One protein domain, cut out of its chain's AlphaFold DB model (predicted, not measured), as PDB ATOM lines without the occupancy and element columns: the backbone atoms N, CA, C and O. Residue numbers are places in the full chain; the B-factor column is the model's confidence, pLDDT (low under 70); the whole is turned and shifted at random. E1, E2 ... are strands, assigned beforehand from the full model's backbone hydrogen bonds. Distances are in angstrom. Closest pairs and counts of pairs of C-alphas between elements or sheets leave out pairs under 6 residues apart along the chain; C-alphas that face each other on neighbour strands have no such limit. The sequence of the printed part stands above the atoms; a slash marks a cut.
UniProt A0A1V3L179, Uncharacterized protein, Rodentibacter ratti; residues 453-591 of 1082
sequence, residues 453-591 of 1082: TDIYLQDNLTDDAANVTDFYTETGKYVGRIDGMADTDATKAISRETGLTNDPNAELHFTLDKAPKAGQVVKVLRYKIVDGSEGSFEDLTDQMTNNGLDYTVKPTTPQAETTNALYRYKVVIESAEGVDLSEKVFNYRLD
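AT A GLANCE: This is residues 453 to 591 of the 1082 residues of an uncharacterized protein of Rodentibacter ratti (UniProt A0A1V3L179). Two four-stranded sheets lie face to face as a sandwich, their strands crossed at 43 degrees; E1, E2, E6 and E5 make the smaller sheet, and the long strands E3, E7 and E8 with E4 make the other, which is strongly twisted. Between E1 and E2 the chain makes a long excursion with no named element, residues 459 to 506, of which 465 to 474 stick out as a loop. The printed part has 139 residues, with no named helix and eight named strands, E1 to E8 in order along the chain; the orders across the sheets are E1 - E2 - E6 - E5 and E4 - E3 - E7 - E8, both all antiparallel. The class is all strand, though under half of the residues, 58 of 139, are in named elements. The whole is compact, with a radius of gyration of the C-alphas of 15.6 A, and only just elongated, spanning 52 by 34 by 24 A.

HOW THE PARTS SIT: E1, residues 453 to 458, is an edge strand, and its antiparallel neighbour is E2, residues 507 to 512; the two form a hairpin, with N 456 and O 509 2.9 A apart, within hydrogen-bond range. Residues 457 to 458 of E1 also pair, antiparallel, with residues 481 to 482. E2 has E6, residues 550 to 553, as its other antiparallel neighbour, with N 510 and O 551 3.0 A apart, within hydrogen-bond range. E6 forms a hairpin with the other edge strand, E5, residues 544 to 547, with N 545 and O 552 at 2.8 A. In the second sheet E4, residues 533 to 539, is an edge strand and forms a hairpin with E3, residues 521 to 530, at 138 degrees between their directions, with N 528 and O 536 at 3.0 A. E3 has E7, residues 565 to 574, as its next neighbour, with N 525 and O 570 at 2.9 A. E7 forms a hairpin with the edge strand E8, residues 580 to 590, with N 569 and O 586 at 2.8 A. Residues 589 to 590 of E8 pair, parallel, with residues 500 to 501. The two sheets form a sandwich, two sheets face to face, with 27 pairs of C-alphas within 10 A; the parts that face each other are 10.2 A centre to centre. Between the sheets, the closest C-alphas of E1 and E8 are those of Ile 455 and Phe 586, 7.1 A apart. E1 and E4 are apart, and E2 and E7 are only just apart, with their closest C-alphas at 8.5 A.

IN THESE COORDINATES: E1 begins at C-alpha 453, at (101.573, 104.783, 54.876), and is 16.3 A long from first to last C-alpha. E2 measures 16.5 A and E3 28.1 A, from C-alpha 521 at (112.099, 106.482, 41.811). E4 measures 17.6 A, E5 10.6 A and E6 10.3 A. E7 measures 27.9 A, and E8, the longest strand by residues with 11, measures 27.3 A and ends at C-alpha 590, at (99.992, 82.159, 48.687).

THE WHOLE: The C-alphas farthest apart are those of Asp 470 and Glu 577, 54.0 A. Without residues 465 to 474, which stand free, the body of 129 residues spans 42 by 31 by 25 A. The printed part has no cut. The links E1 to E2, with 48 residues, and E6 to E7, with 11, are long. The mean pLDDT of the printed part is 87.1, and residues 461 to 470, 473 to 474 and 531 to 533 are under 70.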
ATOM      1  N   THR A 453     102.508 104.633  53.745       96.62
ATOM      2  CA  THR A 453     101.573 104.783  54.876       96.62
ATOM      3  C   THR A 453     100.556 103.656  54.967       96.62
ATOM      4  O   THR A 453     100.137 103.302  56.069       96.62
ATOM      5  N   ASP A 454     100.203 103.066  53.828       97.44
ATOM      6  CA  ASP A 454      99.313 101.917  53.724       97.44
ATOM      7  C   ASP A 454      99.824 100.980  52.629       97.44
ATOM      8  O   ASP A 454     100.345 101.448  51.617       97.44
ATOM      9  N   ILE A 455      99.709  99.673  52.848       97.75
ATOM     10  CA  ILE A 455     100.112  98.633  51.897       97.75
ATOM     11  C   ILE A 455      99.262  97.385  52.122       97.75
ATOM     12  O   ILE A 455      99.105  96.943  53.259       97.75
ATOM     13  N   TYR A 456      98.694  96.842  51.051       97.44
ATOM     14  CA  TYR A 456      97.853  95.650  51.094       97.44
ATOM     15  C   TYR A 456      97.809  94.957  49.733       97.44
ATOM     16  O   TYR A 456      98.007  95.593  48.697       97.44
ATOM     17  N   LEU A 457      97.503  93.659  49.727       96.38
ATOM     18  CA  LEU A 457      97.070  92.985  48.503       96.38
ATOM     19  C   LEU A 457      95.558  93.075  48.360       96.38
ATOM     20  O   LEU A 457      94.823  93.111  49.347       96.38
ATOM     21  N   GLN A 458      95.090  93.109  47.125       93.19
ATOM     22  CA  GLN A 458      93.681  93.090  46.788       93.19
ATOM     23  C   GLN A 458      93.383  91.833  45.982       93.19
ATOM     24  O   GLN A 458      93.741  91.742  44.810       93.19
ATOM     25  N   ASP A 459      92.668  90.921  46.623       87.25
ATOM     26  CA  ASP A 459      92.115  89.721  46.012       87.25
ATOM     27  C   ASP A 459      90.785  90.067  45.320       87.25
ATOM     28  O   ASP A 459      89.954  90.811  45.876       87.25
ATOM     29  N   ASN A 460      90.609  89.607  44.081       75.25
ATOM     30  CA  ASN A 460      89.498  89.990  43.213       75.25
ATOM     31  C   ASN A 460      88.689  88.817  42.619       75.25
ATOM     32  O   ASN A 460      87.934  89.075  41.675       75.25
ATOM     33  N   LEU A 461      88.753  87.603  43.196       63.44
ATOM     34  CA  LEU A 461      88.018  86.396  42.745       63.44
ATOM     35  C   LEU A 461      88.433  85.851  41.361       63.44
ATOM     36  O   LEU A 461      87.623  85.184  40.710       63.44
ATOM     37  N   THR A 462      89.605  86.193  40.819       56.44
ATOM     38  CA  THR A 462      89.930  85.812  39.425       56.44
ATOM     39  C   THR A 462      90.440  84.382  39.248       56.44
ATOM     40  O   THR A 462      90.454  83.888  38.119       56.44
ATOM     41  N   ASP A 463      90.787  83.714  40.339       55.88
ATOM     42  CA  ASP A 463      91.355  82.367  40.450       55.88
ATOM     43  C   ASP A 463      90.366  81.314  40.985       55.88
ATOM     44  O   ASP A 463      90.552  80.119  40.764       55.88
ATOM     45  N   ASP A 464      89.277  81.750  41.618       56.59
ATOM     46  CA  ASP A 464      88.207  80.886  42.110       56.59
ATOM     47  C   ASP A 464      87.649  79.971  40.999       56.59
ATOM     48  O   ASP A 464      87.175  80.425  39.949       56.59
ATOM     49  N   ALA A 465      87.651  78.656  41.253       54.75
ATOM     50  CA  ALA A 465      87.135  77.644  40.335       54.75
ATOM     51  C   ALA A 465      85.734  77.999  39.782       54.75
ATOM     52  O   ALA A 465      84.889  78.637  40.422       54.75
ATOM     53  N   ALA A 466      85.428  77.547  38.563       55.44
ATOM     54  CA  ALA A 466      84.108  77.774  37.985       55.44
ATOM     55  C   ALA A 466      83.001  77.259  38.934       55.44
ATOM     56  O   ALA A 466      82.983  76.086  39.302       55.44
ATOM     57  N   ASN A 467      82.033  78.124  39.266       58.81
ATOM     58  CA  ASN A 467      80.920  77.852  40.193       58.81
ATOM     59  C   ASN A 467      81.281  77.824  41.688       58.81
ATOM     60  O   ASN A 467      80.544  77.249  42.481       58.81
ATOM     61  N   VAL A 468      82.342  78.506  42.113       62.66
ATOM     62  CA  VAL A 468      82.663  78.685  43.538       62.66
ATOM     63  C   VAL A 468      81.483  79.214  44.392       62.66
ATOM     64  O   VAL A 468      81.325  78.840  45.559       62.66
ATOM     65  N   THR A 469      80.550  79.975  43.808       64.69
ATOM     66  CA  THR A 469      79.291  80.385  44.468       64.69
ATOM     67  C   THR A 469      78.374  79.227  44.876       64.69
ATOM     68  O   THR A 469      77.479  79.426  45.694       64.69
ATOM     69  N   ASP A 470      78.566  78.034  44.311       69.56
ATOM     70  CA  ASP A 470      77.827  76.821  44.679       69.56
ATOM     71  C   ASP A 470      78.403  76.171  45.952       69.56
ATOM     72  O   ASP A 470      77.700  75.420  46.638       69.56
ATOM     73  N   PHE A 471      79.649  76.501  46.312       72.06
ATOM     74  CA  PHE A 471      80.353  75.986  47.489       72.06
ATOM     75  C   PHE A 471      80.299  76.969  48.673       72.06
ATOM     76  O   PHE A 471      80.069  76.546  49.817       72.06
ATOM     77  N   TYR A 472      80.419  78.278  48.411       73.81
ATOM     78  CA  TYR A 472      80.339  79.333  49.430       73.81
ATOM     79  C   TYR A 472      78.936  79.890  49.648       73.81
ATOM     80  O   TYR A 472      78.204  80.204  48.717       73.81
ATOM     81  N   THR A 473      78.594  80.137  50.916       64.31
ATOM     82  CA  THR A 473      77.446  80.983  51.283       64.31
ATOM     83  C   THR A 473      77.842  82.439  51.544       64.31
ATOM     84  O   THR A 473      76.987  83.318  51.462       64.31
ATOM     85  N   GLU A 474      79.118  82.702  51.864       69.25
ATOM     86  CA  GLU A 474      79.668  84.022  52.199       69.25
ATOM     87  C   GLU A 474      81.059  84.197  51.563       69.25
ATOM     88  O   GLU A 474      82.053  83.704  52.086       69.25
ATOM     89  N   THR A 475      81.147  84.913  50.441       72.94
ATOM     90  CA  THR A 475      82.421  85.141  49.724       72.94
ATOM     91  C   THR A 475      83.319  86.179  50.399       72.94
ATOM     92  O   THR A 475      84.529  86.184  50.208       72.94
ATOM     93  N   GLY A 476      82.755  87.044  51.249       77.06
ATOM     94  CA  GLY A 476      83.493  88.132  51.899       77.06
ATOM     95  C   GLY A 476      84.609  87.682  52.847       77.06
ATOM     96  O   GLY A 476      85.412  88.519  53.244       77.06
ATOM     97  N   LYS A 477      84.677  86.395  53.211       81.94
ATOM     98  CA  LYS A 477      85.762  85.833  54.028       81.94
ATOM     99  C   LYS A 477      87.062  85.634  53.237       81.94
ATOM    100  O   LYS A 477      88.118  85.752  53.842       81.94
ATOM    101  N   TYR A 478      86.982  85.383  51.932       82.31
ATOM    102  CA  TYR A 478      88.134  85.025  51.087       82.31
ATOM    103  C   TYR A 478      88.548  86.177  50.162       82.31
ATOM    104  O   TYR A 478      89.723  86.406  49.932       82.31
ATOM    105  N   VAL A 479      87.596  87.042  49.806       84.88
ATOM    106  CA  VAL A 479      87.816  88.115  48.829       84.88
ATOM    107  C   VAL A 479      87.999  89.468  49.483       84.88
ATOM    108  O   VAL A 479      87.157  89.911  50.279       84.88
ATOM    109  N   GLY A 480      89.022  90.196  49.051       89.44
ATOM    110  CA  GLY A 480      89.165  91.619  49.305       89.44
ATOM    111  C   GLY A 480      90.586  92.014  49.706       89.44
ATOM    112  O   GLY A 480      91.562  91.379  49.335       89.44
ATOM    113  N   ARG A 481      90.689  93.064  50.522       94.44
ATOM    114  CA  ARG A 481      91.941  93.522  51.135       94.44
ATOM    115  C   ARG A 481      92.621  92.447  51.999       94.44
ATOM    116  O   ARG A 481      91.955  91.846  52.844       94.44
ATOM    117  N   ILE A 482      93.923  92.273  51.818       94.88
ATOM    118  CA  ILE A 482      94.821  91.382  52.554       94.88
ATOM    119  C   ILE A 482      95.879  92.259  53.237       94.88
ATOM    120  O   ILE A 482      96.656  92.926  52.556       94.88
ATOM    121  N   ASP A 483      95.918  92.278  54.570       91.12
ATOM    122  CA  ASP A 483      96.775  93.202  55.342       91.12
ATOM    123  C   ASP A 483      98.209  92.679  55.569       91.12
ATOM    124  O   ASP A 483      99.066  93.401  56.086       91.12
ATOM    125  N   GLY A 484      98.493  91.453  55.120       87.81
ATOM    126  CA  GLY A 484      99.814  90.831  55.213       87.81
ATOM    127  C   GLY A 484     100.152  90.325  56.618       87.81
ATOM    128  O   GLY A 484      99.370  90.444  57.560       87.81
ATOM    129  N   MET A 485     101.341  89.744  56.771       89.19
ATOM    130  CA  MET A 485     101.864  89.282  58.060       89.19
ATOM    131  C   MET A 485     103.105  90.058  58.492       89.19
ATOM    132  O   MET A 485     104.001  90.351  57.703       89.19
ATOM    133  N   ALA A 486     103.194  90.331  59.795       80.62
ATOM    134  CA  ALA A 486     104.409  90.869  60.409       80.62
ATOM    135  C   ALA A 486     105.515  89.808  60.572       80.62
ATOM    136  O   ALA A 486     106.670  90.150  60.811       80.62
ATOM    137  N   ASP A 487     105.150  88.529  60.494       80.69
ATOM    138  CA  ASP A 487     106.048  87.400  60.705       80.69
ATOM    139  C   ASP A 487     106.688  86.928  59.386       80.69
ATOM    140  O   ASP A 487     106.355  87.417  58.309       80.69
ATOM    141  N   THR A 488     107.603  85.967  59.477       77.81
ATOM    142  CA  THR A 488     108.189  85.226  58.340       77.81
ATOM    143  C   THR A 488     107.839  83.741  58.377       77.81
ATOM    144  O   THR A 488     108.216  82.987  57.492       77.81
ATOM    145  N   ASP A 489     107.098  83.313  59.395       83.81
ATOM    146  CA  ASP A 489     106.543  81.976  59.504       83.81
ATOM    147  C   ASP A 489     105.217  81.890  58.737       83.81
ATOM    148  O   ASP A 489     104.192  82.429  59.171       83.81
ATOM    149  N   ALA A 490     105.250  81.193  57.600       79.62
ATOM    150  CA  ALA A 490     104.098  80.967  56.728       79.62
ATOM    151  C   ALA A 490     102.896  80.375  57.484       79.62
ATOM    152  O   ALA A 490     101.749  80.717  57.198       79.62
ATOM    153  N   THR A 491     103.136  79.565  58.521       84.06
ATOM    154  CA  THR A 491     102.064  78.889  59.268       84.06
ATOM    155  C   THR A 491     101.163  79.840  60.061       84.06
ATOM    156  O   THR A 491     100.093  79.446  60.526       84.06
ATOM    157  N   LYS A 492     101.571  81.106  60.216       88.06
ATOM    158  CA  LYS A 492     100.792  82.145  60.905       88.06
ATOM    159  C   LYS A 492      99.836  82.897  59.982       88.06
ATOM    160  O   LYS A 492      98.933  83.559  60.492       88.06
ATOM    161  N   ALA A 493     100.007  82.787  58.665       90.19
ATOM    162  CA  ALA A 493      99.079  83.325  57.678       90.19
ATOM    163  C   ALA A 493      97.922  82.339  57.465       90.19
ATOM    164  O   ALA A 493      97.998  81.426  56.639       90.19
ATOM    165  N   ILE A 494      96.854  82.518  58.243       88.62
ATOM    166  CA  ILE A 494      95.666  81.642  58.277       88.62
ATOM    167  C   ILE A 494      94.373  82.364  57.860       88.62
ATOM    168  O   ILE A 494      93.286  81.793  57.914       88.62
ATOM    169  N   SER A 495      94.466  83.647  57.513       90.31
ATOM    170  CA  SER A 495      93.357  84.483  57.049       90.31
ATOM    171  C   SER A 495      93.878  85.695  56.279       90.31
ATOM    172  O   SER A 495      95.063  86.027  56.347       90.31
ATOM    173  N   ARG A 496      92.981  86.430  55.626       90.81
ATOM    174  CA  ARG A 496      93.302  87.664  54.895       90.81
ATOM    175  C   ARG A 496      93.960  88.739  55.758       90.81
ATOM    176  O   ARG A 496      94.892  89.412  55.325       90.81
ATOM    177  N   GLU A 497      93.513  88.883  57.004       91.31
ATOM    178  CA  GLU A 497      94.089  89.829  57.971       91.31
ATOM    179  C   GLU A 497      95.506  89.437  58.403       91.31
ATOM    180  O   GLU A 497      96.237  90.261  58.942       91.31
ATOM    181  N   THR A 498      95.878  88.172  58.198       92.06
ATOM    182  CA  THR A 498      97.209  87.633  58.493       92.06
ATOM    183  C   THR A 498      97.999  87.322  57.225       92.06
ATOM    184  O   THR A 498      99.020  86.652  57.303       92.06
ATOM    185  N   GLY A 499      97.566  87.809  56.058       93.00
ATOM    186  CA  GLY A 499      98.326  87.676  54.818       93.00
ATOM    187  C   GLY A 499      98.100  86.395  54.018       93.00
ATOM    188  O   GLY A 499      98.946  86.092  53.192       93.00
ATOM    189  N   LEU A 500      97.022  85.641  54.244       92.50
ATOM    190  CA  LEU A 500      96.658  84.493  53.403       92.50
ATOM    191  C   LEU A 500      95.773  84.929  52.227       92.50
ATOM    192  O   LEU A 500      94.794  85.647  52.438       92.50
ATOM    193  N   THR A 501      96.100  84.463  51.026       91.62
ATOM    194  CA  THR A 501      95.301  84.621  49.801       91.62
ATOM    195  C   THR A 501      95.497  83.401  48.905       91.62
ATOM    196  O   THR A 501      96.542  82.746  48.985       91.62
ATOM    197  N   ASN A 502      94.500  83.108  48.076       89.56
ATOM    198  CA  ASN A 502      94.607  82.147  46.989       89.56
ATOM    199  C   ASN A 502      94.919  82.791  45.635       89.56
ATOM    200  O   ASN A 502      95.447  82.102  44.773       89.56
ATOM    201  N   ASP A 503      94.733  84.105  45.478       90.12
ATOM    202  CA  ASP A 503      94.898  84.792  44.197       90.12
ATOM    203  C   ASP A 503      96.381  84.892  43.759       90.12
ATOM    204  O   ASP A 503      97.141  85.715  44.292       90.12
ATOM    205  N   PRO A 504      96.824  84.132  42.731       89.88
ATOM    206  CA  PRO A 504      98.200  84.179  42.234       89.88
ATOM    207  C   PRO A 504      98.506  85.467  41.449       89.88
ATOM    208  O   PRO A 504      99.650  85.693  41.044       89.88
ATOM    209  N   ASN A 505      97.492  86.305  41.206       89.44
ATOM    210  CA  ASN A 505      97.573  87.591  40.518       89.44
ATOM    211  C   ASN A 505      97.215  88.770  41.431       89.44
ATOM    212  O   ASN A 505      96.996  89.874  40.918       89.44
ATOM    213  N   ALA A 506      97.159  88.555  42.751       91.19
ATOM    214  CA  ALA A 506      96.719  89.563  43.705       91.19
ATOM    215  C   ALA A 506      97.418  90.912  43.462       91.19
ATOM    216  O   ALA A 506      98.649  91.016  43.410       91.19
ATOM    217  N   GLU A 507      96.619  91.970  43.304       94.19
ATOM    218  CA  GLU A 507      97.147  93.302  43.018       94.19
ATOM    219  C   GLU A 507      97.746  93.902  44.292       94.19
ATOM    220  O   GLU A 507      97.078  93.942  45.327       94.19
ATOM    221  N   LEU A 508      98.969  94.432  44.227       97.31
ATOM    222  CA  LEU A 508      99.547  95.191  45.337       97.31
ATOM    223  C   LEU A 508      99.093  96.639  45.262       97.31
ATOM    224  O   LEU A 508      99.316  97.318  44.261       97.31
ATOM    225  N   HIS A 509      98.518  97.127  46.353       97.81
ATOM    226  CA  HIS A 509      98.141  98.519  46.535       97.81
ATOM    227  C   HIS A 509      98.969  99.118  47.660       97.81
ATOM    228  O   HIS A 509      99.112  98.515  48.723       97.81
ATOM    229  N   PHE A 510      99.510 100.312  47.443       98.44
ATOM    230  CA  PHE A 510     100.186 101.060  48.494       98.44
ATOM    231  C   PHE A 510     100.043 102.568  48.303       98.44
ATOM    232  O   PHE A 510      99.917 103.058  47.181       98.44
ATOM    233  N   THR A 511     100.092 103.309  49.405       98.38
ATOM    234  CA  THR A 511      99.914 104.765  49.412       98.38
ATOM    235  C   THR A 511     101.134 105.440  50.021       98.38
ATOM    236  O   THR A 511     101.521 105.136  51.155       98.38
ATOM    237  N   LEU A 512     101.728 106.383  49.290       98.19
ATOM    238  CA  LEU A 512     102.792 107.242  49.816       98.19
ATOM    239  C   LEU A 512     102.204 108.418  50.608       98.19
ATOM    240  O   LEU A 512     101.133 108.922  50.281       98.19
ATOM    241  N   ASP A 513     102.909 108.892  51.634       96.31
ATOM    242  CA  ASP A 513     102.530 110.107  52.373       96.31
ATOM    243  C   ASP A 513     102.657 111.384  51.523       96.31
ATOM    244  O   ASP A 513     101.886 112.332  51.689       96.31
ATOM    245  N   LYS A 514     103.625 111.406  50.600       94.12
ATOM    246  CA  LYS A 514     103.913 112.518  49.688       94.12
ATOM    247  C   LYS A 514     104.506 112.021  48.365       94.12
ATOM    248  O   LYS A 514     104.924 110.872  48.237       94.12
ATOM    249  N   ALA A 515     104.522 112.878  47.346       93.56
ATOM    250  CA  ALA A 515     105.027 112.504  46.025       93.56
ATOM    251  C   ALA A 515     106.572 112.464  45.999       93.56
ATOM    252  O   ALA A 515     107.197 113.346  46.593       93.56
ATOM    253  N   PRO A 516     107.195 111.513  45.274       92.50
ATOM    254  CA  PRO A 516     108.636 111.529  45.024       92.50
ATOM    255  C   PRO A 516     109.094 112.823  44.344       92.50
ATOM    256  O   PRO A 516     108.433 113.336  43.435       92.50
ATOM    257  N   LYS A 517     110.240 113.355  44.777       88.69
ATOM    258  CA  LYS A 517     110.875 114.525  44.154       88.69
ATOM    259  C   LYS A 517     111.651 114.134  42.894       88.69
ATOM    260  O   LYS A 517     111.883 112.962  42.609       88.69
ATOM    261  N   ALA A 518     112.074 115.134  42.118       85.38
ATOM    262  CA  ALA A 518     112.865 114.914  40.909       85.38
ATOM    263  C   ALA A 518     114.133 114.092  41.214       85.38
ATOM    264  O   ALA A 518     114.927 114.475  42.068       85.38
ATOM    265  N   GLY A 519     114.311 112.979  40.496       85.69
ATOM    266  CA  GLY A 519     115.425 112.046  40.688       85.69
ATOM    267  C   GLY A 519     115.125 110.875  41.628       85.69
ATOM    268  O   GLY A 519     115.886 109.920  41.614       85.69
ATOM    269  N   GLN A 520     114.026 110.905  42.388       92.56
ATOM    270  CA  GLN A 520     113.580 109.757  43.182       92.56
ATOM    271  C   GLN A 520     112.697 108.827  42.344       92.56
ATOM    272  O   GLN A 520     111.856 109.295  41.571       92.56
ATOM    273  N   VAL A 521     112.866 107.518  42.518       93.88
ATOM    274  CA  VAL A 521     112.099 106.482  41.811       93.88
ATOM    275  C   VAL A 521     111.463 105.542  42.828       93.88
ATOM    276  O   VAL A 521     112.084 105.194  43.826       93.88
ATOM    277  N   VAL A 522     110.217 105.137  42.587       97.44
ATOM    278  CA  VAL A 522     109.547 104.099  43.381       97.44
ATOM    279  C   VAL A 522     109.808 102.756  42.711       97.44
ATOM    280  O   VAL A 522     109.474 102.605  41.537       97.44
ATOM    281  N   LYS A 523     110.382 101.803  43.444       96.38
ATOM    282  CA  LYS A 523     110.601 100.421  43.013       96.38
ATOM    283  C   LYS A 523     109.725  99.460  43.797       96.38
ATOM    284  O   LYS A 523     109.474  99.667  44.985       96.38
ATOM    285  N   VAL A 524     109.293  98.391  43.136       97.75
ATOM    286  CA  VAL A 524     108.552  97.300  43.775       97.75
ATOM    287  C   VAL A 524     109.191  95.976  43.400       97.75
ATOM    288  O   VAL A 524     109.182  95.585  42.238       97.75
ATOM    289  N   LEU A 525     109.719  95.283  44.403       94.81
ATOM    290  CA  LEU A 525     110.369  93.985  44.257       94.81
ATOM    291  C   LEU A 525     109.552  92.925  45.000       94.81
ATOM    292  O   LEU A 525     109.151  93.169  46.141       94.81
ATOM    293  N   ARG A 526     109.320  91.757  44.397       94.62
ATOM    294  CA  ARG A 526     108.686  90.606  45.064       94.62
ATOM    295  C   ARG A 526     109.687  89.460  45.187       94.62
ATOM    296  O   ARG A 526     110.205  88.987  44.186       94.62
ATOM    297  N   TYR A 527     109.924  89.000  46.410       88.75
ATOM    298  CA  TYR A 527     110.823  87.899  46.757       88.75
ATOM    299  C   TYR A 527     110.017  86.652  47.118       88.75
ATOM    300  O   TYR A 527     109.036  86.760  47.859       88.75
ATOM    301  N   LYS A 528     110.459  85.473  46.668       85.94
ATOM    302  CA  LYS A 528     110.067  84.189  47.273       85.94
ATOM    303  C   LYS A 528     110.883  84.017  48.556       85.94
ATOM    304  O   LYS A 528     112.094  84.226  48.548       85.94
ATOM    305  N   ILE A 529     110.232  83.692  49.667       82.69
ATOM    306  CA  ILE A 529     110.896  83.465  50.954       82.69
ATOM    307  C   ILE A 529     111.120  81.967  51.135       82.69
ATOM    308  O   ILE A 529     110.170  81.186  51.088       82.69
ATOM    309  N   VAL A 530     112.369  81.581  51.377       70.44
ATOM    310  CA  VAL A 530     112.798  80.191  51.572       70.44
ATOM    311  C   VAL A 530     113.492  80.105  52.929       70.44
ATOM    312  O   VAL A 530     114.398  80.884  53.214       70.44
ATOM    313  N   ASP A 531     113.000  79.233  53.815       65.62
ATOM    314  CA  ASP A 531     113.490  79.067  55.196       65.62
ATOM    315  C   ASP A 531     113.650  80.385  55.984       65.62
ATOM    316  O   ASP A 531     114.584  80.588  56.761       65.62
ATOM    317  N   GLY A 532     112.714  81.315  55.777       67.44
ATOM    318  CA  GLY A 532     112.694  82.623  56.439       67.44
ATOM    319  C   GLY A 532     113.646  83.670  55.843       67.44
ATOM    320  O   GLY A 532     113.661  84.804  56.326       67.44
ATOM    321  N   SER A 533     114.395  83.326  54.790       67.56
ATOM    322  CA  SER A 533     115.315  84.220  54.072       67.56
ATOM    323  C   SER A 533     114.790  84.594  52.683       67.56
ATOM    324  O   SER A 533     113.976  83.886  52.096       67.56
ATOM    325  N   GLU A 534     115.233  85.737  52.159       77.69
ATOM    326  CA  GLU A 534     114.908  86.179  50.796       77.69
ATOM    327  C   GLU A 534     115.650  85.315  49.771       77.69
ATOM    328  O   GLU A 534     116.876  85.258  49.791       77.69
ATOM    329  N   GLY A 535     114.899  84.628  48.909       71.50
ATOM    330  CA  GLY A 535     115.423  83.882  47.769       71.50
ATOM    331  C   GLY A 535     115.378  84.711  46.484       71.50
ATOM    332  O   GLY A 535     115.592  85.924  46.497       71.50
ATOM    333  N   SER A 536     115.056  84.059  45.364       74.25
ATOM    334  CA  SER A 536     114.867  84.720  44.070       74.25
ATOM    335  C   SER A 536     113.817  85.833  44.140       74.25
ATOM    336  O   SER A 536     112.786  85.688  44.812       74.25
ATOM    337  N   PHE A 537     114.039  86.910  43.388       82.88
ATOM    338  CA  PHE A 537     113.108  88.027  43.300       82.88
ATOM    339  C   PHE A 537     112.802  88.416  41.861       82.88
ATOM    340  O   PHE A 537     113.556  88.137  40.933       82.88
ATOM    341  N   GLU A 538     111.693  89.119  41.707       88.25
ATOM    342  CA  GLU A 538     111.267  89.753  40.470       88.25
ATOM    343  C   GLU A 538     111.082  91.256  40.690       88.25
ATOM    344  O   GLU A 538     110.581  91.710  41.726       88.25
ATOM    345  N   ASP A 539     111.506  92.034  39.697       92.00
ATOM    346  CA  ASP A 539     111.286  93.473  39.656       92.00
ATOM    347  C   ASP A 539     109.957  93.764  38.947       92.00
ATOM    348  O   ASP A 539     109.793  93.530  37.746       92.00
ATOM    349  N   LEU A 540     108.988  94.258  39.714       96.00
ATOM    350  CA  LEU A 540     107.646  94.595  39.252       96.00
ATOM    351  C   LEU A 540     107.458  96.095  39.020       96.00
ATOM    352  O   LEU A 540     106.340  96.543  38.753       96.00
ATOM    353  N   THR A 541     108.531  96.882  39.099       95.12
ATOM    354  CA  THR A 541     108.479  98.345  38.996       95.12
ATOM    355  C   THR A 541     107.793  98.810  37.708       95.12
ATOM    356  O   THR A 541     106.959  99.714  37.741       95.12
ATOM    357  N   ASP A 542     108.044  98.138  36.583       95.75
ATOM    358  CA  ASP A 542     107.449  98.470  35.278       95.75
ATOM    359  C   ASP A 542     105.953  98.101  35.154       95.75
ATOM    360  O   ASP A 542     105.285  98.503  34.200       95.75
ATOM    361  N   GLN A 543     105.408  97.341  36.108       96.19
ATOM    362  CA  GLN A 543     104.006  96.892  36.148       96.19
ATOM    363  C   GLN A 543     103.144  97.755  37.083       96.19
ATOM    364  O   GLN A 543     101.964  97.479  37.321       96.19
ATOM    365  N   MET A 544     103.745  98.812  37.625       96.50
ATOM    366  CA  MET A 544     103.133  99.750  38.544       96.50
ATOM    367  C   MET A 544     102.430 100.887  37.796       96.50
ATOM    368  O   MET A 544     102.927 101.452  36.824       96.50
ATOM    369  N   THR A 545     101.267 101.276  38.304       97.12
ATOM    370  CA  THR A 545     100.537 102.477  37.895       97.12
ATOM    371  C   THR A 545     100.204 103.302  39.128       97.12
ATOM    372  O   THR A 545     100.124 102.760  40.227       97.12
ATOM    373  N   ASN A 546     100.010 104.609  38.971       95.88
ATOM    374  CA  ASN A 546      99.662 105.474  40.090       95.88
ATOM    375  C   ASN A 546      98.566 106.478  39.733       95.88
ATOM    376  O   ASN A 546      98.448 106.938  38.595       95.88
ATOM    377  N   ASN A 547      97.777 106.844  40.737       95.94
ATOM    378  CA  ASN A 547      96.792 107.912  40.671       95.94
ATOM    379  C   ASN A 547      97.037 108.884  41.830       95.94
ATOM    380  O   ASN A 547      96.433 108.785  42.894       95.94
ATOM    381  N   GLY A 548      97.965 109.820  41.629       94.94
ATOM    382  CA  GLY A 548      98.450 110.676  42.709       94.94
ATOM    383  C   GLY A 548      99.410 109.911  43.620       94.94
ATOM    384  O   GLY A 548     100.476 109.500  43.160       94.94
ATOM    385  N   LEU A 549      99.043 109.762  44.896       97.50
ATOM    386  CA  LEU A 549      99.847 109.087  45.925       97.50
ATOM    387  C   LEU A 549      99.530 107.595  46.075       97.50
ATOM    388  O   LEU A 549     100.283 106.890  46.743       97.50
ATOM    389  N   ASP A 550      98.438 107.136  45.464       98.00
ATOM    390  CA  ASP A 550      98.020 105.739  45.473       98.00
ATOM    391  C   ASP A 550      98.638 105.013  44.279       98.00
ATOM    392  O   ASP A 550      98.474 105.431  43.126       98.00
ATOM    393  N   TYR A 551      99.340 103.926  44.567       98.25
ATOM    394  CA  TYR A 551     100.016 103.081  43.599       98.25
ATOM    395  C   TYR A 551      99.365 101.702  43.574       98.25
ATOM    396  O   TYR A 551      98.993 101.150  44.610       98.25
ATOM    397  N   THR A 552      99.266 101.140  42.375       97.94
ATOM    398  CA  THR A 552      98.780  99.786  42.133       97.94
ATOM    399  C   THR A 552      99.762  99.063  41.228       97.94
ATOM    400  O   THR A 552     100.035  99.522  40.116       97.94
ATOM    401  N   VAL A 553     100.248  97.912  41.675       97.62
ATOM    402  CA  VAL A 553     101.025  96.970  40.869       97.62
ATOM    403  C   VAL A 553     100.113  95.825  40.475       97.62
ATOM    404  O   VAL A 553      99.482  95.207  41.332       97.62
ATOM    405  N   LYS A 554     100.039  95.553  39.171       93.88
ATOM    406  CA  LYS A 554      99.252  94.448  38.623       93.88
ATOM    407  C   LYS A 554     100.202  93.426  38.012       93.88
ATOM    408  O   LYS A 554     100.645  93.659  36.883       93.88
ATOM    409  N   PRO A 555     100.532  92.341  38.732       91.31
ATOM    410  CA  PRO A 555     101.342  91.269  38.177       91.31
ATOM    411  C   PRO A 555     100.765  90.790  36.839       91.31
ATOM    412  O   PRO A 555      99.576  90.512  36.706       91.31
ATOM    413  N   THR A 556     101.610  90.753  35.815       89.25
ATOM    414  CA  THR A 556     101.251  90.335  34.449       89.25
ATOM    415  C   THR A 556     101.401  88.835  34.241       89.25
ATOM    416  O   THR A 556     100.825  88.288  33.301       89.25
ATOM    417  N   THR A 557     102.182  88.192  35.106       85.69
ATOM    418  CA  THR A 557     102.393  86.747  35.129       85.69
ATOM    419  C   THR A 557     101.862  86.219  36.461       85.69
ATOM    420  O   THR A 557     102.321  86.704  37.502       85.69
ATOM    421  N   PRO A 558     100.913  85.268  36.440       87.06
ATOM    422  CA  PRO A 558     100.460  84.597  37.648       87.06
ATOM    423  C   PRO A 558     101.620  83.904  38.350       87.06
ATOM    424  O   PRO A 558     102.505  83.345  37.698       87.06
ATOM    425  N   GLN A 559     101.607  83.925  39.677       88.19
ATOM    426  CA  GLN A 559     102.484  83.064  40.461       88.19
ATOM    427  C   GLN A 559     102.129  81.596  40.224       88.19
ATOM    428  O   GLN A 559     100.978  81.264  39.943       88.19
ATOM    429  N   ALA A 560     103.135  80.727  40.318       84.62
ATOM    430  CA  ALA A 560     102.932  79.291  40.195       84.62
ATOM    431  C   ALA A 560     101.993  78.775  41.294       84.62
ATOM    432  O   ALA A 560     101.969  79.317  42.404       84.62
ATOM    433  N   GLU A 561     101.262  77.708  40.974       85.62
ATOM    434  CA  GLU A 561     100.460  76.984  41.954       85.62
ATOM    435  C   GLU A 561     101.322  76.509  43.129       85.62
ATOM    436  O   GLU A 561     102.498  76.156  42.988       85.62
ATOM    437  N   THR A 562     100.730  76.540  44.316       86.50
ATOM    438  CA  THR A 562     101.428  76.280  45.564       86.50
ATOM    439  C   THR A 562     100.444  75.938  46.675       86.50
ATOM    440  O   THR A 562      99.354  76.485  46.740       86.50
ATOM    441  N   THR A 563     100.895  75.130  47.624       83.69
ATOM    442  CA  THR A 563     100.209  74.845  48.893       83.69
ATOM    443  C   THR A 563     100.584  75.808  50.022       83.69
ATOM    444  O   THR A 563      99.860  75.987  50.995       83.69
ATOM    445  N   ASN A 564     101.786  76.400  49.987       84.62
ATOM    446  CA  ASN A 564     102.307  77.094  51.172       84.62
ATOM    447  C   ASN A 564     103.452  78.087  50.896       84.62
ATOM    448  O   ASN A 564     104.297  78.312  51.767       84.62
ATOM    449  N   ALA A 565     103.540  78.661  49.696       87.88
ATOM    450  CA  ALA A 565     104.647  79.535  49.338       87.88
ATOM    451  C   ALA A 565     104.515  80.886  50.037       87.88
ATOM    452  O   ALA A 565     103.456  81.518  50.056       87.88
ATOM    453  N   LEU A 566     105.628  81.342  50.599       90.75
ATOM    454  CA  LEU A 566     105.712  82.621  51.274       90.75
ATOM    455  C   LEU A 566     106.414  83.638  50.381       90.75
ATOM    456  O   LEU A 566     107.456  83.349  49.796       90.75
ATOM    457  N   TYR A 567     105.864  84.843  50.317       92.81
ATOM    458  CA  TYR A 567     106.387  85.923  49.500       92.81
ATOM    459  C   TYR A 567     106.521  87.217  50.296       92.81
ATOM    460  O   TYR A 567     105.826  87.454  51.288       92.81
ATOM    461  N   ARG A 568     107.417  88.081  49.822       93.88
ATOM    462  CA  ARG A 568     107.671  89.407  50.380       93.88
ATOM    463  C   ARG A 568     107.717  90.451  49.282       93.88
ATOM    464  O   ARG A 568     108.584  90.396  48.419       93.88
ATOM    465  N   TYR A 569     106.858  91.452  49.376       96.38
ATOM    466  CA  TYR A 569     107.028  92.698  48.646       96.38
ATOM    467  C   TYR A 569     107.940  93.653  49.417       96.38
ATOM    468  O   TYR A 569     107.776  93.835  50.627       96.38
ATOM    469  N   LYS A 570     108.861  94.293  48.698       95.94
ATOM    470  CA  LYS A 570     109.605  95.477  49.128       95.94
ATOM    471  C   LYS A 570     109.226  96.640  48.225       95.94
ATOM    472  O   LYS A 570     109.487  96.605  47.024       95.94
ATOM    473  N   VAL A 571     108.602  97.658  48.809       97.94
ATOM    474  CA  VAL A 571     108.382  98.950  48.156       97.94
ATOM    475  C   VAL A 571     109.493  99.881  48.609       97.94
ATOM    476  O   VAL A 571     109.598 100.176  49.801       97.94
ATOM    477  N   VAL A 572     110.320 100.314  47.664       97.00
ATOM    478  CA  VAL A 572     111.544 101.073  47.925       97.00
ATOM    479  C   VAL A 572     111.473 102.419  47.217       97.00
ATOM    480  O   VAL A 572     111.108 102.490  46.045       97.00
ATOM    481  N   ILE A 573     111.825 103.496  47.914       96.50
ATOM    482  CA  ILE A 573     112.080 104.796  47.289       96.50
ATOM    483  C   ILE A 573     113.584 104.921  47.093       96.50
ATOM    484  O   ILE A 573     114.321 104.992  48.068       96.50
ATOM    485  N   GLU A 574     114.037 104.958  45.847       93.12
ATOM    486  CA  GLU A 574     115.452 105.010  45.477       93.12
ATOM    487  C   GLU A 574     115.858 106.429  45.047       93.12
ATOM    488  O   GLU A 574     115.061 107.164  44.455       93.12
ATOM    489  N   SER A 575     117.095 106.834  45.347       87.31
ATOM    490  CA  SER A 575     117.690 108.088  44.869       87.31
ATOM    491  C   SER A 575     118.115 108.013  43.397       87.31
ATOM    492  O   SER A 575     118.165 106.943  42.795       87.31
ATOM    493  N   ALA A 576     118.511 109.150  42.815       81.62
ATOM    494  CA  ALA A 576     119.016 109.196  41.438       81.62
ATOM    495  C   ALA A 576     120.321 108.397  41.247       81.62
ATOM    496  O   ALA A 576     120.668 108.025  40.126       81.62
ATOM    497  N   GLU A 577     121.053 108.154  42.335       79.88
ATOM    498  CA  GLU A 577     122.305 107.401  42.389       79.88
ATOM    499  C   GLU A 577     122.104 105.906  42.678       79.88
ATOM    500  O   GLU A 577     123.093 105.178  42.751       79.88
ATOM    501  N   GLY A 578     120.861 105.443  42.835       81.25
ATOM    502  CA  GLY A 578     120.569 104.036  43.112       81.25
ATOM    503  C   GLY A 578     120.656 103.648  44.593       81.25
ATOM    504  O   GLY A 578     120.956 102.500  44.896       81.25
ATOM    505  N   VAL A 579     120.487 104.603  45.517       84.75
ATOM    506  CA  VAL A 579     120.523 104.340  46.968       84.75
ATOM    507  C   VAL A 579     119.107 104.280  47.529       84.75
ATOM    508  O   VAL A 579     118.333 105.217  47.327       84.75
ATOM    509  N   ASP A 580     118.798 103.235  48.291       90.38
ATOM    510  CA  ASP A 580     117.513 103.078  48.974       90.38
ATOM    511  C   ASP A 580     117.345 104.143  50.069       90.38
ATOM    512  O   ASP A 580     118.106 104.217  51.037       90.38
ATOM    513  N   LEU A 581     116.343 105.005  49.902       90.88
ATOM    514  CA  LEU A 581     116.027 106.110  50.804       90.88
ATOM    515  C   LEU A 581     114.971 105.715  51.844       90.88
ATOM    516  O   LEU A 581     115.069 106.102  53.007       90.88
ATOM    517  N   SER A 582     113.961 104.947  51.442       95.31
ATOM    518  CA  SER A 582     112.972 104.362  52.351       95.31
ATOM    519  C   SER A 582     112.513 102.998  51.843       95.31
ATOM    520  O   SER A 582     112.502 102.752  50.637       95.31
ATOM    521  N   GLU A 583     112.137 102.113  52.766       95.25
ATOM    522  CA  GLU A 583     111.669 100.759  52.461       95.25
ATOM    523  C   GLU A 583     110.420 100.428  53.283       95.25
ATOM    524  O   GLU A 583     110.342 100.699  54.486       95.25
ATOM    525  N   LYS A 584     109.448  99.780  52.639       95.88
ATOM    526  CA  LYS A 584     108.336  99.115  53.309       95.88
ATOM    527  C   LYS A 584     108.228  97.670  52.847       95.88
ATOM    528  O   LYS A 584     108.137  97.392  51.655       95.88
ATOM    529  N   VAL A 585     108.166  96.769  53.825       94.69
ATOM    530  CA  VAL A 585     108.002  95.330  53.618       94.69
ATOM    531  C   VAL A 585     106.541  94.919  53.804       94.69
ATOM    532  O   VAL A 585     105.880  95.385  54.737       94.69
ATOM    533  N   PHE A 586     106.063  94.011  52.954       95.69
ATOM    534  CA  PHE A 586     104.767  93.345  53.074       95.69
ATOM    535  C   PHE A 586     104.922  91.847  52.786       95.69
ATOM    536  O   PHE A 586     105.255  91.462  51.667       95.69
ATOM    537  N   ASN A 587     104.698  91.001  53.794       94.69
ATOM    538  CA  ASN A 587     104.769  89.544  53.647       94.69
ATOM    539  C   ASN A 587     103.366  88.958  53.482       94.69
ATOM    540  O   ASN A 587     102.433  89.407  54.150       94.69
ATOM    541  N   TYR A 588     103.232  87.924  52.662       94.69
ATOM    542  CA  TYR A 588     101.987  87.179  52.491       94.69
ATOM    543  C   TYR A 588     102.276  85.735  52.089       94.69
ATOM    544  O   TYR A 588     103.331  85.434  51.528       94.69
ATOM    545  N   ARG A 589     101.328  84.853  52.385       93.31
ATOM    546  CA  ARG A 589     101.339  83.453  51.989       93.31
ATOM    547  C   ARG A 589     100.336  83.241  50.865       93.31
ATOM    548  O   ARG A 589      99.183  83.651  50.993       93.31
ATOM    549  N   LEU A 590     100.804  82.592  49.808       91.94
ATOM    550  CA  LEU A 590      99.992  82.159  48.687       91.94
ATOM    551  C   LEU A 590      99.707  80.664  48.820       91.94
ATOM    552  O   LEU A 590     100.625  79.860  49.020       91.94
ATOM    553  N   ASP A 591      98.434  80.325  48.706       91.12
ATOM    554  CA  ASP A 591      97.932  78.964  48.784       91.12
ATOM    555  C   ASP A 591      96.780  78.803  47.795       91.12
ATOM    556  O   ASP A 591      95.715  79.377  47.998       91.12
TER     557      ASP A 591